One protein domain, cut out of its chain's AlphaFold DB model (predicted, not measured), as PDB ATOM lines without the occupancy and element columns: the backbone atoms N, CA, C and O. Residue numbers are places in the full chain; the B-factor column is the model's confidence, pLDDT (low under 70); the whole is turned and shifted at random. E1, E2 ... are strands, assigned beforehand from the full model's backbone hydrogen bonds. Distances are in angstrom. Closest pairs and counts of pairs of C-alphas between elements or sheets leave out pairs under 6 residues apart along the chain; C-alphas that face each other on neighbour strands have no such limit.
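AT A GLANCE: This is residues 11 to 77 of the 78 residues of an uncharacterized protein of Empedobacter brevis (UniProt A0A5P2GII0). Look for one strongly twisted sheet of five strands, with the long hairpin E3 and E4 towards one edge, short E1 and E5 towards the other, and a wide loop, residues 25 to 46, joining E2 to E3. The printed part has 67 residues, no named helix, and is all strand; the sheet's order is E4 E3 E2 E1 E5, antiparallel throughout. E1 to E4 form a meander, each strand the antiparallel neighbour of the one before. It is compact, radius of gyration of the C-alphas 12.3 A, and flat, 31 by 30 by 15 A.

IN THESE COORDINATES: Find C-alpha 11 at (15.567, -6.462, -27.338), where E1, residues 11 to 14, begins. E2, 17 to 24, spans 19.1 A; E3, 47 to 56, 26.1 A; E4, 59 to 68, 24.7 A. E5, 73 to 76, ends at (17.720, -8.528, -21.832).

HOW THE PARTS SIT: Within hydrogen-bond range find N 13 and O 75 for E1 and E5, 3.0 A; N 12 and O 19 for hairpin E1 and E2, 2.9 A; N 22 and O 48 for hairpin E2 and E3, 2.8 A; N 49 and O 66 for hairpin E3 and E4, 2.8 A.

THE WHOLE: The printed part has no cut; E2 to E3 is the long link. No printed residue is under 70 in pLDDT.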
ATOM      1  N   LYS A  11      16.878  -6.711 -27.932       97.81
ATOM      2  CA  LYS A  11      15.567  -6.462 -27.338       97.81
ATOM      3  C   LYS A  11      15.710  -6.368 -25.826       97.81
ATOM      4  O   LYS A  11      16.244  -7.287 -25.212       97.81
ATOM      5  N   ILE A  12      15.224  -5.296 -25.213       97.81
ATOM      6  CA  ILE A  12      15.405  -5.019 -23.780       97.81
ATOM      7  C   ILE A  12      14.125  -4.488 -23.128       97.81
ATOM      8  O   ILE A  12      13.203  -4.042 -23.815       97.81
ATOM      9  N   ILE A  13      14.084  -4.516 -21.794       97.81
ATOM     10  CA  ILE A  13      13.101  -3.766 -21.002       97.81
ATOM     11  C   ILE A  13      13.777  -2.562 -20.347       97.81
ATOM     12  O   ILE A  13      14.800  -2.711 -19.676       97.81
ATOM     13  N   VAL A  14      13.180  -1.386 -20.530       96.44
ATOM     14  CA  VAL A  14      13.620  -0.108 -19.960       96.44
ATOM     15  C   VAL A  14      12.412   0.591 -19.362       96.44
ATOM     16  O   VAL A  14      11.449   0.886 -20.075       96.44
ATOM     17  N   THR A  15      12.437   0.879 -18.063       90.75
ATOM     18  CA  THR A  15      11.326   1.523 -17.334       90.75
ATOM     19  C   THR A  15       9.982   0.803 -17.534       90.75
ATOM     20  O   THR A  15       8.953   1.417 -17.821       90.75
ATOM     21  N   GLY A  16      10.002  -0.532 -17.468       94.62
ATOM     22  CA  GLY A  16       8.842  -1.399 -17.701       94.62
ATOM     23  C   GLY A  16       8.333  -1.454 -19.150       94.62
ATOM     24  O   GLY A  16       7.307  -2.083 -19.413       94.62
ATOM     25  N   ARG A  17       9.019  -0.817 -20.109       96.06
ATOM     26  CA  ARG A  17       8.634  -0.784 -21.528       96.06
ATOM     27  C   ARG A  17       9.599  -1.590 -22.386       96.06
ATOM     28  O   ARG A  17      10.795  -1.635 -22.120       96.06
ATOM     29  N   ARG A  18       9.071  -2.200 -23.448       97.75
ATOM     30  CA  ARG A  18       9.863  -2.927 -24.448       97.75
ATOM     31  C   ARG A  18      10.593  -1.944 -25.350       97.75
ATOM     32  O   ARG A  18       9.991  -0.977 -25.817       97.75
ATOM     33  N   ALA A  19      11.864  -2.206 -25.609       97.69
ATOM     34  CA  ALA A  19      12.689  -1.401 -26.493       97.69
ATOM     35  C   ALA A  19      13.706  -2.261 -27.256       97.69
ATOM     36  O   ALA A  19      13.873  -3.451 -26.971       97.69
ATOM     37  N   ILE A  20      14.374  -1.640 -28.225       97.62
ATOM     38  CA  ILE A  20      15.501  -2.206 -28.970       97.62
ATOM     39  C   ILE A  20      16.681  -1.227 -28.969       97.62
ATOM     40  O   ILE A  20      16.477  -0.017 -29.096       97.62
ATOM     41  N   ILE A  21      17.905  -1.738 -28.821       97.81
ATOM     42  CA  ILE A  21      19.128  -0.929 -28.929       97.81
ATOM     43  C   ILE A  21      19.349  -0.526 -30.391       97.81
ATOM     44  O   ILE A  21      19.473  -1.380 -31.270       97.81
ATOM     45  N   ALA A  22      19.455   0.774 -30.644       97.19
ATOM     46  CA  ALA A  22      19.686   1.362 -31.961       97.19
ATOM     47  C   ALA A  22      21.134   1.834 -32.164       97.19
ATOM     48  O   ALA A  22      21.643   1.797 -33.282       97.19
ATOM     49  N   ALA A  23      21.793   2.281 -31.093       97.31
ATOM     50  CA  ALA A  23      23.182   2.729 -31.115       97.31
ATOM     51  C   ALA A  23      23.868   2.476 -29.772       97.31
ATOM     52  O   ALA A  23      23.218   2.360 -28.733       97.31
ATOM     53  N   THR A  24      25.195   2.472 -29.803       96.56
ATOM     54  CA  THR A  24      26.066   2.459 -28.622       96.56
ATOM     55  C   THR A  24      27.057   3.619 -28.707       96.56
ATOM     56  O   THR A  24      27.203   4.234 -29.763       96.56
ATOM     57  N   LYS A  25      27.827   3.866 -27.643       93.44
ATOM     58  CA  LYS A  25      28.945   4.828 -27.663       93.44
ATOM     59  C   LYS A  25      29.949   4.643 -28.806       93.44
ATOM     60  O   LYS A  25      30.587   5.611 -29.208       93.44
ATOM     61  N   LEU A  26      30.116   3.418 -29.302       92.12
ATOM     62  CA  LEU A  26      31.109   3.084 -30.329       92.12
ATOM     63  C   LEU A  26      30.509   2.976 -31.731       92.12
ATOM     64  O   LEU A  26      31.219   3.163 -32.714       92.12
ATOM     65  N   ILE A  27      29.224   2.635 -31.826       95.31
ATOM     66  CA  ILE A  27      28.555   2.356 -33.096       95.31
ATOM     67  C   ILE A  27      27.283   3.209 -33.159       95.31
ATOM     68  O   ILE A  27      26.368   2.957 -32.369       95.31
ATOM     69  N   PRO A  28      27.206   4.198 -34.069       95.94
ATOM     70  CA  PRO A  28      26.078   5.113 -34.147       95.94
ATOM     71  C   PRO A  28      24.871   4.477 -34.827       95.94
ATOM     72  O   PRO A  28      24.995   3.548 -35.631       95.94
ATOM     73  N   TYR A  29      23.709   5.077 -34.598       94.94
ATOM     74  CA  TYR A  29      22.543   4.867 -35.440       94.94
ATOM     75  C   TYR A  29      22.687   5.671 -36.741       94.94
ATOM     76  O   TYR A  29      23.141   6.818 -36.725       94.94
ATOM     77  N   LYS A  30      22.297   5.072 -37.869       93.19
ATOM     78  CA  LYS A  30      22.366   5.672 -39.210       93.19
ATOM     79  C   LYS A  30      20.955   5.760 -39.799       93.19
ATOM     80  O   LYS A  30      20.505   4.781 -40.394       93.19
ATOM     81  N   PRO A  31      20.231   6.874 -39.594       87.81
ATOM     82  CA  PRO A  31      18.895   7.037 -40.157       87.81
ATOM     83  C   PRO A  31      18.943   7.099 -41.684       87.81
ATOM     84  O   PRO A  31      19.812   7.751 -42.258       87.81
ATOM     85  N   GLU A  32      17.965   6.475 -42.344       85.56
ATOM     86  CA  GLU A  32      17.765   6.634 -43.794       85.56
ATOM     87  C   GLU A  32      17.294   8.052 -44.146       85.56
ATOM     88  O   GLU A  32      17.632   8.588 -45.200       85.56
ATOM     89  N   SER A  33      16.525   8.670 -43.245       80.31
ATOM     90  CA  SER A  33      16.019  10.035 -43.362       80.31
ATOM     91  C   SER A  33      16.007  10.693 -41.982       80.31
ATOM     92  O   SER A  33      15.416  10.163 -41.041       80.31
ATOM     93  N   ASP A  34      16.677  11.838 -41.851       81.75
ATOM     94  CA  ASP A  34      16.733  12.651 -40.633       81.75
ATOM     95  C   ASP A  34      16.470  14.111 -41.000       81.75
ATOM     96  O   ASP A  34      17.106  14.654 -41.900       81.75
ATOM     97  N   ILE A  35      15.551  14.766 -40.287       85.00
ATOM     98  CA  ILE A  35      15.144  16.153 -40.581       85.00
ATOM     99  C   ILE A  35      16.290  17.163 -40.417       85.00
ATOM    100  O   ILE A  35      16.231  18.259 -40.969       85.00
ATOM    101  N   PHE A  36      17.338  16.791 -39.678       87.19
ATOM    102  CA  PHE A  36      18.543  17.591 -39.481       87.19
ATOM    103  C   PHE A  36      19.698  17.141 -40.390       87.19
ATOM    104  O   PHE A  36      20.826  17.599 -40.215       87.19
ATOM    105  N   ASN A  37      19.434  16.261 -41.365       87.06
ATOM    106  CA  ASN A  37      20.410  15.690 -42.297       87.06
ATOM    107  C   ASN A  37      21.623  15.037 -41.607       87.06
ATOM    108  O   ASN A  37      22.729  15.011 -42.160       87.06
ATOM    109  N   ARG A  38      21.444  14.504 -40.393       87.88
ATOM    110  CA  ARG A  38      22.508  13.781 -39.691       87.88
ATOM    111  C   ARG A  38      22.688  12.407 -40.320       87.88
ATOM    112  O   ARG A  38      21.737  11.650 -40.464       87.88
ATOM    113  N   LYS A  39      23.934  12.074 -40.658       92.94
ATOM    114  CA  LYS A  39      24.299  10.751 -41.197       92.94
ATOM    115  C   LYS A  39      24.533   9.709 -40.108       92.94
ATOM    116  O   LYS A  39      24.385   8.517 -40.354       92.94
ATOM    117  N   GLU A  40      24.937  10.166 -38.928       95.12
ATOM    118  CA  GLU A  40      25.260   9.331 -37.778       95.12
ATOM    119  C   GLU A  40      24.752  10.016 -36.509       95.12
ATOM    120  O   GLU A  40      24.904  11.229 -36.347       95.12
ATOM    121  N   ILE A  41      24.144   9.235 -35.621       94.25
ATOM    122  CA  ILE A  41      23.656   9.677 -34.318       94.25
ATOM    123  C   ILE A  41      24.284   8.772 -33.260       94.25
ATOM    124  O   ILE A  41      23.982   7.579 -33.187       94.25
ATOM    125  N   TYR A  42      25.170   9.350 -32.456       95.69
ATOM    126  CA  TYR A  42      25.763   8.699 -31.290       95.69
ATOM    127  C   TYR A  42      24.957   9.066 -30.042       95.69
ATOM    128  O   TYR A  42      24.492  10.206 -29.960       95.69
ATOM    129  N   PRO A  43      24.804   8.148 -29.075       95.81
ATOM    130  CA  PRO A  43      24.181   8.488 -27.810       95.81
ATOM    131  C   PRO A  43      25.092   9.377 -26.948       95.81
ATOM    132  O   PRO A  43      26.308   9.163 -26.853       95.81
ATOM    133  N   GLU A  44      24.499  10.362 -26.281       96.19
ATOM    134  CA  GLU A  44      25.118  11.196 -25.250       96.19
ATOM    135  C   GLU A  44      25.328  10.428 -23.939       96.19
ATOM    136  O   GLU A  44      26.358  10.622 -23.290       96.19
ATOM    137  N   ASN A  45      24.449   9.480 -23.610       95.88
ATOM    138  CA  ASN A  45      24.646   8.479 -22.559       95.88
ATOM    139  C   ASN A  45      25.136   7.161 -23.187       95.88
ATOM    140  O   ASN A  45      25.880   7.185 -24.165       95.88
ATOM    141  N   ASP A  46      24.769   6.003 -22.645       96.50
ATOM    142  CA  ASP A  46      25.362   4.722 -23.043       96.50
ATOM    143  C   ASP A  46      24.752   4.163 -24.338       96.50
ATOM    144  O   ASP A  46      25.474   3.662 -25.212       96.50
ATOM    145  N   TYR A  47      23.429   4.294 -24.486       97.56
ATOM    146  CA  TYR A  47      22.672   3.689 -25.578       97.56
ATOM    147  C   TYR A  47      21.620   4.634 -26.153       97.56
ATOM    148  O   TYR A  47      20.954   5.375 -25.430       97.56
ATOM    149  N   LEU A  48      21.412   4.530 -27.466       97.56
ATOM    150  CA  LEU A  48      20.222   5.059 -28.124       97.56
ATOM    151  C   LEU A  48      19.252   3.899 -28.322       97.56
ATOM    152  O   LEU A  48      19.658   2.852 -28.829       97.56
ATOM    153  N   ILE A  49      17.990   4.074 -27.954       97.75
ATOM    154  CA  ILE A  49      16.968   3.030 -28.047       97.75
ATOM    155  C   ILE A  49      15.741   3.492 -28.811       97.75
ATOM    156  O   ILE A  49      15.452   4.682 -28.900       97.75
ATOM    157  N   TYR A  50      14.979   2.518 -29.285       97.31
ATOM    158  CA  TYR A  50      13.633   2.704 -29.795       97.31
ATOM    159  C   TYR A  50      12.639   1.960 -28.914       97.31
ATOM    160  O   TYR A  50      12.749   0.746 -28.750       97.31
ATOM    161  N   TYR A  51      11.650   2.665 -28.364       97.38
ATOM    162  CA  TYR A  51      10.557   2.008 -27.649       97.38
ATOM    163  C   TYR A  51       9.610   1.332 -28.635       97.38
ATOM    164  O   TYR A  51       9.195   1.939 -29.621       97.38
ATOM    165  N   LEU A  52       9.237   0.090 -28.348       97.44
ATOM    166  CA  LEU A  52       8.210  -0.618 -29.096       97.44
ATOM    167  C   LEU A  52       6.862   0.076 -28.868       97.44
ATOM    168  O   LEU A  52       6.445   0.268 -27.724       97.44
ATOM    169  N   LYS A  53       6.184   0.439 -29.957       97.19
ATOM    170  CA  LYS A  53       4.827   0.990 -29.928       97.19
ATOM    171  C   LYS A  53       3.797  -0.135 -29.934       97.19
ATOM    172  O   LYS A  53       2.964  -0.207 -29.038       97.19
ATOM    173  N   GLU A  54       3.866  -1.001 -30.940       96.75
ATOM    174  CA  GLU A  54       2.897  -2.072 -31.178       96.75
ATOM    175  C   GLU A  54       3.499  -3.187 -32.040       96.75
ATOM    176  O   GLU A  54       4.525  -2.996 -32.703       96.75
ATOM    177  N   ILE A  55       2.853  -4.353 -32.010       96.69
ATOM    178  CA  ILE A  55       3.145  -5.492 -32.883       96.69
ATOM    179  C   ILE A  55       1.840  -5.858 -33.584       96.69
ATOM    180  O   ILE A  55       0.880  -6.250 -32.922       96.69
ATOM    181  N   GLU A  56       1.808  -5.742 -34.908       97.25
ATOM    182  CA  GLU A  56       0.648  -6.083 -35.734       97.25
ATOM    183  C   GLU A  56       1.087  -6.990 -36.884       97.25
ATOM    184  O   GLU A  56       2.008  -6.644 -37.621       97.25
ATOM    185  N   ASN A  57       0.434  -8.146 -37.058       95.56
ATOM    186  CA  ASN A  57       0.777  -9.131 -38.098       95.56
ATOM    187  C   ASN A  57       2.284  -9.468 -38.131       95.56
ATOM    188  O   ASN A  57       2.918  -9.399 -39.182       95.56
ATOM    189  N   ASP A  58       2.866  -9.741 -36.956       93.50
ATOM    190  CA  ASP A  58       4.301 -10.009 -36.747       93.50
ATOM    191  C   ASP A  58       5.255  -8.871 -37.155       93.50
ATOM    192  O   ASP A  58       6.475  -9.040 -37.170       93.50
ATOM    193  N   LYS A  59       4.722  -7.679 -37.444       95.44
ATOM    194  CA  LYS A  59       5.500  -6.482 -37.744       95.44
ATOM    195  C   LYS A  59       5.566  -5.571 -36.526       95.44
ATOM    196  O   LYS A  59       4.552  -5.139 -35.984       95.44
ATOM    197  N   GLU A  60       6.787  -5.247 -36.126       95.69
ATOM    198  CA  GLU A  60       7.069  -4.358 -35.005       95.69
ATOM    199  C   GLU A  60       7.123  -2.907 -35.484       95.69
ATOM    200  O   GLU A  60       7.855  -2.573 -36.419       95.69
ATOM    201  N   THR A  61       6.367  -2.038 -34.818       96.25
ATOM    202  CA  THR A  61       6.447  -0.593 -35.022       96.25
ATOM    203  C   THR A  61       7.040   0.052 -33.781       96.25
ATOM    204  O   THR A  61       6.644  -0.245 -32.653       96.25
ATOM    205  N   TYR A  62       7.983   0.963 -33.994       95.31
ATOM    206  CA  TYR A  62       8.732   1.628 -32.939       95.31
ATOM    207  C   TYR A  62       8.432   3.131 -32.895       95.31
ATOM    208  O   TYR A  62       8.059   3.737 -33.899       95.31
ATOM    209  N   LEU A  63       8.570   3.726 -31.709       93.25
ATOM    210  CA  LEU A  63       8.505   5.174 -31.491       93.25
ATOM    211  C   LEU A  63       9.828   5.847 -31.889       93.25
ATOM    212  O   LEU A  63      10.701   5.209 -32.460       93.25
ATOM    213  N   GLY A  64       9.979   7.143 -31.604       87.38
ATOM    214  CA  GLY A  64      11.243   7.859 -31.797       87.38
ATOM    215  C   GLY A  64      12.384   7.339 -30.913       87.38
ATOM    216  O   GLY A  64      12.187   6.493 -30.036       87.38
ATOM    217  N   THR A  65      13.585   7.867 -31.148       91.31
ATOM    218  CA  THR A  65      14.777   7.504 -30.380       91.31
ATOM    219  C   THR A  65      14.753   8.100 -28.974       91.31
ATOM    220  O   THR A  65      14.242   9.199 -28.751       91.31
ATOM    221  N   ASN A  66      15.342   7.388 -28.019       96.38
ATOM    222  CA  ASN A  66      15.581   7.879 -26.668       96.38
ATOM    223  C   ASN A  66      17.011   7.554 -26.236       96.38
ATOM    224  O   ASN A  66      17.518   6.478 -26.548       96.38
ATOM    225  N   ASP A  67      17.648   8.490 -25.550       97.25
ATOM    226  CA  ASP A  67      19.022   8.371 -25.077       97.25
ATOM    227  C   ASP A  67      19.021   7.966 -23.598       97.25
ATOM    228  O   ASP A  67      18.393   8.648 -22.786       97.25
ATOM    229  N   ILE A  68      19.658   6.841 -23.258       97.25
ATOM    230  CA  ILE A  68      19.551   6.229 -21.927       97.25
ATOM    231  C   ILE A  68      20.901   5.780 -21.361       97.25
ATOM    232  O   ILE A  68      21.829   5.421 -22.091       97.25
ATOM    233  N   TYR A  69      20.968   5.717 -20.034       97.06
ATOM    234  CA  TYR A  69      22.041   5.051 -19.300       97.06
ATOM    235  C   TYR A  69      21.825   3.536 -19.236       97.06
ATOM    236  O   TYR A  69      20.689   3.060 -19.159       97.06
ATOM    237  N   GLU A  70      22.916   2.770 -19.154       95.81
ATOM    238  CA  GLU A  70      22.875   1.314 -18.973       95.81
ATOM    239  C   GLU A  70      22.083   0.915 -17.722       95.81
ATOM    240  O   GLU A  70      21.345  -0.067 -17.732       95.81
ATOM    241  N   SER A  71      22.178   1.710 -16.652       95.81
ATOM    242  CA  SER A  71      21.486   1.460 -15.385       95.81
ATOM    243  C   SER A  71      19.959   1.509 -15.487       95.81
ATOM    244  O   SER A  71      19.277   1.080 -14.561       95.81
ATOM    245  N   GLN A  72      19.410   2.050 -16.579       97.31
ATOM    246  CA  GLN A  72      17.969   2.061 -16.842       97.31
ATOM    247  C   GLN A  72      17.489   0.767 -17.520       97.31
ATOM    248  O   GLN A  72      16.281   0.551 -17.629       97.31
ATOM    249  N   ILE A  73      18.411  -0.087 -17.980       96.88
ATOM    250  CA  ILE A  73      18.100  -1.369 -18.610       96.88
ATOM    251  C   ILE A  73      17.861  -2.410 -17.518       96.88
ATOM    252  O   ILE A  73      18.771  -2.821 -16.801       96.88
ATOM    253  N   GLU A  74      16.617  -2.867 -17.416       97.12
ATOM    254  CA  GLU A  74      16.187  -3.805 -16.378       97.12
ATOM    255  C   GLU A  74      16.553  -5.248 -16.738       97.12
ATOM    256  O   GLU A  74      16.997  -6.016 -15.884       97.12
ATOM    257  N   LYS A  75      16.367  -5.636 -18.008       95.88
ATOM    258  CA  LYS A  75      16.710  -6.978 -18.503       95.88
ATOM    259  C   LYS A  75      16.894  -7.044 -20.018       95.88
ATOM    260  O   LYS A  75      16.337  -6.238 -20.764       95.88
ATOM    261  N   LEU A  76      17.623  -8.078 -20.444       96.00
ATOM    262  CA  LEU A  76      17.720  -8.528 -21.832       96.00
ATOM    263  C   LEU A  76      16.547  -9.461 -22.172       96.00
ATOM    264  O   LEU A  76      16.234 -10.369 -21.401       96.00
ATOM    265  N   GLY A  77      15.940  -9.256 -23.336       91.44
ATOM    266  CA  GLY A  77      14.828 -10.038 -23.876       91.44
ATOM    267  C   GLY A  77      13.439  -9.609 -23.385       91.44
ATOM    268  O   GLY A  77      13.266  -9.101 -22.269       91.44
TER     269      GLY A  77